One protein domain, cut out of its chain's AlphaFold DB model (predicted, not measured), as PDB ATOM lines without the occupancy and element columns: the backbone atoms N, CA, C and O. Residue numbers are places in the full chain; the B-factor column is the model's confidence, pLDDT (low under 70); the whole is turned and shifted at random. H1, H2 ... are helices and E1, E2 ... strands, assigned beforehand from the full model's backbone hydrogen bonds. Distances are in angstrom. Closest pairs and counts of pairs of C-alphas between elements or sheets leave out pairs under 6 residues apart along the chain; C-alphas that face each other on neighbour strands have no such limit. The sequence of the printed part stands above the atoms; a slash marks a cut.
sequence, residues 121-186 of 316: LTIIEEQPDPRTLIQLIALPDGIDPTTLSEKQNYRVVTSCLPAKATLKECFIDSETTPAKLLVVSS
ATOM      1  N   LEU A 121     -11.699  14.410 -54.008       87.88
ATOM      2  CA  LEU A 121     -11.371  14.510 -52.591       87.88
ATOM      3  C   LEU A 121     -12.312  13.686 -51.722       87.88
ATOM      4  O   LEU A 121     -13.519  13.623 -51.941       87.88
ATOM      5  N   THR A 122     -11.763  13.116 -50.649       87.19
ATOM      6  CA  THR A 122     -12.589  12.497 -49.608       87.19
ATOM      7  C   THR A 122     -12.834  13.506 -48.494       87.19
ATOM      8  O   THR A 122     -11.918  13.835 -47.738       87.19
ATOM      9  N   ILE A 123     -14.072  13.984 -48.382       91.31
ATOM     10  CA  ILE A 123     -14.481  14.994 -47.399       91.31
ATOM     11  C   ILE A 123     -15.342  14.326 -46.327       91.31
ATOM     12  O   ILE A 123     -16.344  13.681 -46.628       91.31
ATOM     13  N   ILE A 124     -14.950  14.484 -45.065       90.31
ATOM     14  CA  ILE A 124     -15.752  14.069 -43.910       90.31
ATOM     15  C   ILE A 124     -16.251  15.326 -43.213       90.31
ATOM     16  O   ILE A 124     -15.443  16.138 -42.764       90.31
ATOM     17  N   GLU A 125     -17.566  15.463 -43.092       91.69
ATOM     18  CA  GLU A 125     -18.202  16.613 -42.453       91.69
ATOM     19  C   GLU A 125     -18.693  16.275 -41.043       91.69
ATOM     20  O   GLU A 125     -19.258  15.209 -40.792       91.69
ATOM     21  N   GLU A 126     -18.485  17.201 -40.114       87.88
ATOM     22  CA  GLU A 126     -18.983  17.148 -38.746       87.88
ATOM     23  C   GLU A 126     -19.546  18.524 -38.379       87.88
ATOM     24  O   GLU A 126     -18.856  19.536 -38.485       87.88
ATOM     25  N   GLN A 127     -20.793  18.563 -37.916       87.44
ATOM     26  CA  GLN A 127     -21.411  19.772 -37.376       87.44
ATOM     27  C   GLN A 127     -21.491  19.649 -35.853       87.44
ATOM     28  O   GLN A 127     -22.393  18.979 -35.346       87.44
ATOM     29  N   PRO A 128     -20.533  20.220 -35.099       83.06
ATOM     30  CA  PRO A 128     -20.619  20.235 -33.641       83.06
ATOM     31  C   PRO A 128     -21.811  21.058 -33.126       83.06
ATOM     32  O   PRO A 128     -22.358  20.717 -32.081       83.06
ATOM     33  N   ASP A 129     -22.204  22.104 -33.855       84.19
ATOM     34  CA  ASP A 129     -23.310  23.013 -33.554       84.19
ATOM     35  C   ASP A 129     -23.923  23.553 -34.867       84.19
ATOM     36  O   ASP A 129     -23.261  23.491 -35.908       84.19
ATOM     37  N   PRO A 130     -25.158  24.096 -34.861       82.56
ATOM     38  CA  PRO A 130     -25.867  24.505 -36.084       82.56
ATOM     39  C   PRO A 130     -25.151  25.575 -36.920       82.56
ATOM     40  O   PRO A 130     -25.427  25.732 -38.107       82.56
ATOM     41  N   ARG A 131     -24.231  26.325 -36.307       85.25
ATOM     42  CA  ARG A 131     -23.533  27.453 -36.935       85.25
ATOM     43  C   ARG A 131     -22.096  27.128 -37.305       85.25
ATOM     44  O   ARG A 131     -21.428  27.990 -37.879       85.25
ATOM     45  N   THR A 132     -21.606  25.930 -36.999       88.31
ATOM     46  CA  THR A 132     -20.213  25.542 -37.220       88.31
ATOM     47  C   THR A 132     -20.147  24.235 -37.988       88.31
ATOM     48  O   THR A 132     -20.665  23.210 -37.559       88.31
ATOM     49  N   LEU A 133     -19.434  24.262 -39.109       91.69
ATOM     50  CA  LEU A 133     -19.132  23.096 -39.922       91.69
ATOM     51  C   LEU A 133     -17.628  22.826 -39.875       91.69
ATOM     52  O   LEU A 133     -16.814  23.704 -40.171       91.69
ATOM     53  N   ILE A 134     -17.265  21.599 -39.517       91.69
ATOM     54  CA  ILE A 134     -15.900  21.089 -39.576       91.69
ATOM     55  C   ILE A 134     -15.815  20.115 -40.747       91.69
ATOM     56  O   ILE A 134     -16.551  19.134 -40.786       91.69
ATOM     57  N   GLN A 135     -14.898  20.356 -41.680       92.00
ATOM     58  CA  GLN A 135     -14.610  19.442 -42.783       92.00
ATOM     59  C   GLN A 135     -13.191  18.893 -42.631       92.00
ATOM     60  O   GLN A 135     -12.238  19.638 -42.400       92.00
ATOM     61  N   LEU A 136     -13.043  17.581 -42.764       91.62
ATOM     62  CA  LEU A 136     -11.758  16.904 -42.851       91.62
ATOM     63  C   LEU A 136     -11.572  16.427 -44.291       91.62
ATOM     64  O   LEU A 136     -12.210  15.465 -44.715       91.62
ATOM     65  N   ILE A 137     -10.712  17.117 -45.028       92.88
ATOM     66  CA  ILE A 137     -10.477  16.903 -46.454       92.88
ATOM     67  C   ILE A 137      -9.204  16.070 -46.606       92.88
ATOM     68  O   ILE A 137      -8.116  16.504 -46.222       92.88
ATOM     69  N   ALA A 138      -9.337  14.865 -47.149       91.75
ATOM     70  CA  ALA A 138      -8.211  14.030 -47.538       91.75
ATOM     71  C   ALA A 138      -7.935  14.197 -49.035       91.75
ATOM     72  O   ALA A 138      -8.847  14.079 -49.859       91.75
ATOM     73  N   LEU A 139      -6.672  14.483 -49.352       91.31
ATOM     74  CA  LEU A 139      -6.170  14.537 -50.719       91.31
ATOM     75  C   LEU A 139      -5.963  13.115 -51.279       91.31
ATOM     76  O   LEU A 139      -5.856  12.170 -50.490       91.31
ATOM     77  N   PRO A 140      -5.911  12.956 -52.613       87.38
ATOM     78  CA  PRO A 140      -5.657  11.673 -53.259       87.38
ATOM     79  C   PRO A 140      -4.272  11.117 -52.922       87.38
ATOM     80  O   PRO A 140      -3.352  11.855 -52.556       87.38
ATOM     81  N   ASP A 141      -4.108   9.810 -53.113       81.94
ATOM     82  CA  ASP A 141      -2.833   9.133 -52.893       81.94
ATOM     83  C   ASP A 141      -1.710   9.774 -53.726       81.94
ATOM     84  O   ASP A 141      -1.837   9.987 -54.932       81.94
ATOM     85  N   GLY A 142      -0.590  10.080 -53.067       80.38
ATOM     86  CA  GLY A 142       0.568  10.735 -53.682       80.38
ATOM     87  C   GLY A 142       0.613  12.257 -53.522       80.38
ATOM     88  O   GLY A 142       1.647  12.848 -53.823       80.38
ATOM     89  N   ILE A 143      -0.445  12.888 -52.998       85.06
ATOM     90  CA  ILE A 143      -0.475  14.333 -52.737       85.06
ATOM     91  C   ILE A 143      -0.644  14.571 -51.236       85.06
ATOM     92  O   ILE A 143      -1.691  14.297 -50.655       85.06
ATOM     93  N   ASP A 144       0.399  15.104 -50.598       87.69
ATOM     94  CA  ASP A 144       0.399  15.391 -49.163       87.69
ATOM     95  C   ASP A 144       0.189  16.898 -48.919       87.69
ATOM     96  O   ASP A 144       0.966  17.711 -49.435       87.69
ATOM     97  N   PRO A 145      -0.805  17.309 -48.107       86.00
ATOM     98  CA  PRO A 145      -1.062  18.725 -47.835       86.00
ATOM     99  C   PRO A 145       0.109  19.457 -47.161       86.00
ATOM    100  O   PRO A 145       0.182  20.683 -47.237       86.00
ATOM    101  N   THR A 146       1.039  18.745 -46.518       87.62
ATOM    102  CA  THR A 146       2.261  19.339 -45.945       87.62
ATOM    103  C   THR A 146       3.283  19.756 -47.002       87.62
ATOM    104  O   THR A 146       4.124  20.611 -46.728       87.62
ATOM    105  N   THR A 147       3.207  19.173 -48.201       87.75
ATOM    106  CA  THR A 147       4.118  19.458 -49.322       87.75
ATOM    107  C   THR A 147       3.588  20.550 -50.250       87.75
ATOM    108  O   THR A 147       4.362  21.189 -50.959       87.75
ATOM    109  N   LEU A 148       2.276  20.795 -50.219       86.06
ATOM    110  CA  LEU A 148       1.620  21.840 -50.996       86.06
ATOM    111  C   LEU A 148       1.903  23.240 -50.438       86.06
ATOM    112  O   LEU A 148       1.986  23.461 -49.228       86.06
ATOM    113  N   SER A 149       1.983  24.223 -51.337       86.88
ATOM    114  CA  SER A 149       2.045  25.634 -50.952       86.88
ATOM    115  C   SER A 149       0.744  26.092 -50.282       86.88
ATOM    116  O   SER A 149      -0.337  25.557 -50.529       86.88
ATOM    117  N   GLU A 150       0.815  27.155 -49.476       86.25
ATOM    118  CA  GLU A 150      -0.371  27.746 -48.834       86.25
ATOM    119  C   GLU A 150      -1.446  28.142 -49.859       86.25
ATOM    120  O   GLU A 150      -2.629  27.917 -49.628       86.25
ATOM    121  N   LYS A 151      -1.039  28.645 -51.033       86.25
ATOM    122  CA  LYS A 151      -1.949  28.981 -52.139       86.25
ATOM    123  C   LYS A 151      -2.673  27.743 -52.683       86.25
ATOM    124  O   LYS A 151      -3.869  27.813 -52.954       86.25
ATOM    125  N   GLN A 152      -1.963  26.627 -52.838       88.19
ATOM    126  CA  GLN A 152      -2.530  25.357 -53.304       88.19
ATOM    127  C   GLN A 152      -3.494  24.769 -52.269       88.19
ATOM    128  O   GLN A 152      -4.626  24.432 -52.610       88.19
ATOM    129  N   ASN A 153      -3.097  24.746 -50.994       90.00
ATOM    130  CA  ASN A 153      -3.967  24.323 -49.896       90.00
ATOM    131  C   ASN A 153      -5.217  25.206 -49.792       90.00
ATOM    132  O   ASN A 153      -6.327  24.694 -49.666       90.00
ATOM    133  N   TYR A 154      -5.067  26.526 -49.917       90.56
ATOM    134  CA  TYR A 154      -6.198  27.450 -49.922       90.56
ATOM    135  C   TYR A 154      -7.142  27.184 -51.099       90.56
ATOM    136  O   TYR A 154      -8.353  27.145 -50.896       90.56
ATOM    137  N   ARG A 155      -6.613  26.918 -52.304       90.19
ATOM    138  CA  ARG A 155      -7.425  26.555 -53.479       90.19
ATOM    139  C   ARG A 155      -8.282  25.321 -53.205       90.19
ATOM    140  O   ARG A 155      -9.494  25.372 -53.415       90.19
ATOM    141  N   VAL A 156      -7.667  24.261 -52.680       91.44
ATOM    142  CA  VAL A 156      -8.362  23.032 -52.273       91.44
ATOM    143  C   VAL A 156      -9.484  23.349 -51.286       91.44
ATOM    144  O   VAL A 156     -10.635  22.998 -51.534       91.44
ATOM    145  N   VAL A 157      -9.186  24.088 -50.215       92.69
ATOM    146  CA  VAL A 157     -10.187  24.454 -49.204       92.69
ATOM    147  C   VAL A 157     -11.335  25.250 -49.824       92.69
ATOM    148  O   VAL A 157     -12.491  24.890 -49.633       92.69
ATOM    149  N   THR A 158     -11.044  26.282 -50.621       90.94
ATOM    150  CA  THR A 158     -12.089  27.117 -51.235       90.94
ATOM    151  C   THR A 158     -12.993  26.362 -52.200       90.94
ATOM    152  O   THR A 158     -14.173  26.681 -52.277       90.94
ATOM    153  N   SER A 159     -12.480  25.337 -52.886       88.75
ATOM    154  CA  SER A 159     -13.289  24.489 -53.773       88.75
ATOM    155  C   SER A 159     -14.239  23.540 -53.030       88.75
ATOM    156  O   SER A 159     -15.220  23.086 -53.610       88.75
ATOM    157  N   CYS A 160     -13.960  23.258 -51.753       89.44
ATOM    158  CA  CYS A 160     -14.746  22.351 -50.910       89.44
ATOM    159  C   CYS A 160     -15.731  23.079 -49.983       89.44
ATOM    160  O   CYS A 160     -16.535  22.430 -49.309       89.44
ATOM    161  N   LEU A 161     -15.655  24.412 -49.904       91.75
ATOM    162  CA  LEU A 161     -16.527  25.197 -49.037       91.75
ATOM    163  C   LEU A 161     -17.966  25.205 -49.580       91.75
ATOM    164  O   LEU A 161     -18.178  25.526 -50.752       91.75
ATOM    165  N   PRO A 162     -18.974  24.925 -48.735       87.38
ATOM    166  CA  PRO A 162     -20.372  25.093 -49.112       87.38
ATOM    167  C   PRO A 162     -20.691  26.550 -49.470       87.38
ATOM    168  O   PRO A 162     -20.164  27.477 -48.858       87.38
ATOM    169  N   ALA A 163     -21.646  26.767 -50.379       83.19
ATOM    170  CA  ALA A 163     -22.030  28.109 -50.837       83.19
ATOM    171  C   ALA A 163     -22.482  29.065 -49.709       83.19
ATOM    172  O   ALA A 163     -22.319  30.275 -49.827       83.19
ATOM    173  N   LYS A 164     -23.035  28.525 -48.612       83.69
ATOM    174  CA  LYS A 164     -23.526  29.281 -47.440       83.69
ATOM    175  C   LYS A 164     -22.547  29.269 -46.257       83.69
ATOM    176  O   LYS A 164     -22.923  29.592 -45.130       83.69
ATOM    177  N   ALA A 165     -21.308  28.841 -46.491       87.00
ATOM    178  CA  ALA A 165     -20.290  28.711 -45.463       87.00
ATOM    179  C   ALA A 165     -19.221  29.800 -45.593       87.00
ATOM    180  O   ALA A 165     -18.750  30.129 -46.678       87.00
ATOM    181  N   THR A 166     -18.788  30.330 -44.456       90.88
ATOM    182  CA  THR A 166     -17.680  31.285 -44.362       90.88
ATOM    183  C   THR A 166     -16.493  30.612 -43.692       90.88
ATOM    184  O   THR A 166     -16.605  30.126 -42.566       90.88
ATOM    185  N   LEU A 167     -15.348  30.555 -44.376       91.69
ATOM    186  CA  LEU A 167     -14.127  29.966 -43.823       91.69
ATOM    187  C   LEU A 167     -13.665  30.760 -42.595       91.69
ATOM    188  O   LEU A 167     -13.431  31.963 -42.686       91.69
ATOM    189  N   LYS A 168     -13.503  30.081 -41.456       89.56
ATOM    190  CA  LYS A 168     -12.956  30.671 -40.227       89.56
ATOM    191  C   LYS A 168     -11.480  30.340 -40.071       89.56
ATOM    192  O   LYS A 168     -10.659  31.233 -39.893       89.56
ATOM    193  N   GLU A 169     -11.154  29.053 -40.095       88.50
ATOM    194  CA  GLU A 169      -9.805  28.559 -39.827       88.50
ATOM    195  C   GLU A 169      -9.528  27.323 -40.695       88.50
ATOM    196  O   GLU A 169     -10.428  26.525 -40.959       88.50
ATOM    197  N   CYS A 170      -8.280  27.149 -41.128       90.12
ATOM    198  CA  CYS A 170      -7.814  25.925 -41.773       90.12
ATOM    199  C   CYS A 170      -6.495  25.477 -41.138       90.12
ATOM    200  O   CYS A 170      -5.646  26.297 -40.784       90.12
ATOM    201  N   PHE A 171      -6.341  24.170 -40.960       89.25
ATOM    202  CA  PHE A 171      -5.165  23.552 -40.362       89.25
ATOM    203  C   PHE A 171      -4.771  22.312 -41.151       89.25
ATOM    204  O   PHE A 171      -5.615  21.657 -41.757       89.25
ATOM    205  N   ILE A 172      -3.497  21.947 -41.082       91.25
ATOM    206  CA  ILE A 172      -3.038  20.635 -41.531       91.25
ATOM    207  C   ILE A 172      -3.036  19.710 -40.314       91.25
ATOM    208  O   ILE A 172      -2.371  19.984 -39.313       91.25
ATOM    209  N   ASP A 173      -3.790  18.621 -40.391       87.81
ATOM    210  CA  ASP A 173      -3.811  17.567 -39.387       87.81
ATOM    211  C   ASP A 173      -2.745  16.511 -39.704       87.81
ATOM    212  O   ASP A 173      -3.022  15.454 -40.278       87.81
ATOM    213  N   SER A 174      -1.501  16.815 -39.327       85.75
ATOM    214  CA  SER A 174      -0.341  15.933 -39.519       85.75
ATOM    215  C   SER A 174      -0.333  14.695 -38.615       85.75
ATOM    216  O   SER A 174       0.548  13.849 -38.745       85.75
ATOM    217  N   GLU A 175      -1.293  14.565 -37.696       82.56
ATOM    218  CA  GLU A 175      -1.440  13.367 -36.859       82.56
ATOM    219  C   GLU A 175      -2.223  12.256 -37.572       82.56
ATOM    220  O   GLU A 175      -2.271  11.122 -37.093       82.56
ATOM    221  N   THR A 176      -2.839  12.575 -38.712       80.75
ATOM    222  CA  THR A 176      -3.487  11.597 -39.587       80.75
ATOM    223  C   THR A 176      -2.505  11.088 -40.642       80.75
ATOM    224  O   THR A 176      -1.623  11.817 -41.084       80.75
ATOM    225  N   THR A 177      -2.637   9.817 -41.031       82.62
ATOM    226  CA  THR A 177      -1.823   9.191 -42.084       82.62
ATOM    227  C   THR A 177      -2.741   8.632 -43.179       82.62
ATOM    228  O   THR A 177      -3.451   7.660 -42.899       82.62
ATOM    229  N   PRO A 178      -2.753   9.204 -44.398       85.62
ATOM    230  CA  PRO A 178      -2.068  10.441 -44.799       85.62
ATOM    231  C   PRO A 178      -2.624  11.679 -44.079       85.62
ATOM    232  O   PRO A 178      -3.735  11.638 -43.541       85.62
ATOM    233  N   ALA A 179      -1.835  12.758 -44.061       89.44
ATOM    234  CA  ALA A 179      -2.226  14.025 -43.453       89.44
ATOM    235  C   ALA A 179      -3.448  14.613 -44.171       89.44
ATOM    236  O   ALA A 179      -3.613  14.467 -45.382       89.44
ATOM    237  N   LYS A 180      -4.316  15.289 -43.418       92.25
ATOM    238  CA  LYS A 180      -5.586  15.828 -43.923       92.25
ATOM    239  C   LYS A 180      -5.688  17.319 -43.651       92.25
ATOM    240  O   LYS A 180      -5.089  17.823 -42.703       92.25
ATOM    241  N   LEU A 181      -6.470  18.032 -44.452       92.12
ATOM    242  CA  LEU A 181      -6.820  19.422 -44.179       92.12
ATOM    243  C   LEU A 181      -8.040  19.454 -43.258       92.12
ATOM    244  O   LEU A 181      -9.077  18.871 -43.561       92.12
ATOM    245  N   LEU A 182      -7.909  20.130 -42.124       92.19
ATOM    246  CA  LEU A 182      -8.972  20.355 -41.156       92.19
ATOM    247  C   LEU A 182      -9.486  21.785 -41.320       92.19
ATOM    248  O   LEU A 182      -8.786  22.749 -41.014       92.19
ATOM    249  N   VAL A 183     -10.711  21.911 -41.803       92.94
ATOM    250  CA  VAL A 183     -11.351  23.176 -42.157       92.94
ATOM    251  C   VAL A 183     -12.482  23.450 -41.181       92.94
ATOM    252  O   VAL A 183     -13.298  22.575 -40.911       92.94
ATOM    253  N   VAL A 184     -12.542  24.671 -40.658       91.81
ATOM    254  CA  VAL A 184     -13.648  25.158 -39.832       91.81
ATOM    255  C   VAL A 184     -14.307  26.311 -40.550       91.81
ATOM    256  O   VAL A 184     -13.655  27.301 -40.883       91.81
ATOM    257  N   SER A 185     -15.612  26.211 -40.735       91.31
ATOM    258  CA  SER A 185     -16.424  27.251 -41.347       91.31
ATOM    259  C   SER A 185     -17.657  27.551 -40.502       91.31
ATOM    260  O   SER A 185     -18.091  26.728 -39.694       91.31
ATOM    261  N   SER A 186     -18.188  28.764 -40.635       89.00
ATOM    262  CA  SER A 186     -19.504  29.112 -40.102       89.00
ATOM    263  C   SER A 186     -20.573  28.997 -41.163       89.00
ATOM    264  O   SER A 186     -20.400  29.534 -42.254       89.00
TER     265      SER A 186
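What this domain is: This is residues 121 to 186 of the 316 residues of an uncharacterized protein of Enterococcus sp. 12E11_DIV0728 (UniProt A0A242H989). Two strand hairpins, E1 with E2 and E3 with E4, join side by side into one strongly twisted sheet, and a single helix, H1, packs slantwise on one face of it while the other face is bare. Residues 147 to 152, of which 150 to 152 belong to H1, stick out. The printed part has 66 residues, with four named strands and one named helix in the order E1, E2, H1, E3, E4; the sheet's order is E1 - E2 - E4 - E3, all antiparallel, and the class is mixed, helices and strands. The whole is compact, with a radius of gyration of the C-alphas of 11.4 A, and its outline is elongated, 34 by 22 by 17 A.

How they stand to each other: Start at E1, residues 122 to 129, an edge strand, and pass its tight link into E2, residues 132 to 138; in this antiparallel hairpin N 124 and O 136 are 2.9 A apart, within hydrogen-bond range. Beyond a long link lies H1, residues 150 to 160, where every O i to N i+4 pair is within hydrogen-bond range. A tight link leads to E3, residues 165 to 173, the other edge strand, which bends by 67 degrees at residue 168. It forms a hairpin with E4, residues 180 to 186; look at N 182 and O 171, 2.8 A apart. E4 is also the antiparallel neighbour of E2, with N 135 and O 183 at 2.8 A. E1 and E3 are apart. H1 is on the sheet at a height of 9.3 A, the two making two layers, a helix on one face of a sheet. It lies over E3 and only just over E4, on which 3 of its 11 C-alphas fall, and runs slantwise to the strands, at 49 degrees to E3 on the local plane. Its closest C-alphas to E4 are those of Val 157 and Val 183, 7.3 A apart. E2, H1 and E3 form a split strand-helix-strand unit, two strands running the same way with E4 between them; its crossover is right-handed.

Where its parts are: Find C-alpha 122 at (-12.589, 12.497, -49.608); from there E1 runs 22.0 A to residue 129. E2 covers 19.6 A. H1 begins at C-alpha 150, (-0.371, 27.746, -48.834), and runs 15.5 A. E3 spans 20.8 A, and E4 runs 19.6 A to C-alpha 186 at (-19.504, 29.112, -40.102).

The domain as a whole: Look for the two C-alphas farthest apart at Pro 130 and Gly 142, 34.6 A. The printed part has no cut, and its one long link joins E2 to H1. Mean pLDDT of the printed part is 88.4, and no printed residue is under 70.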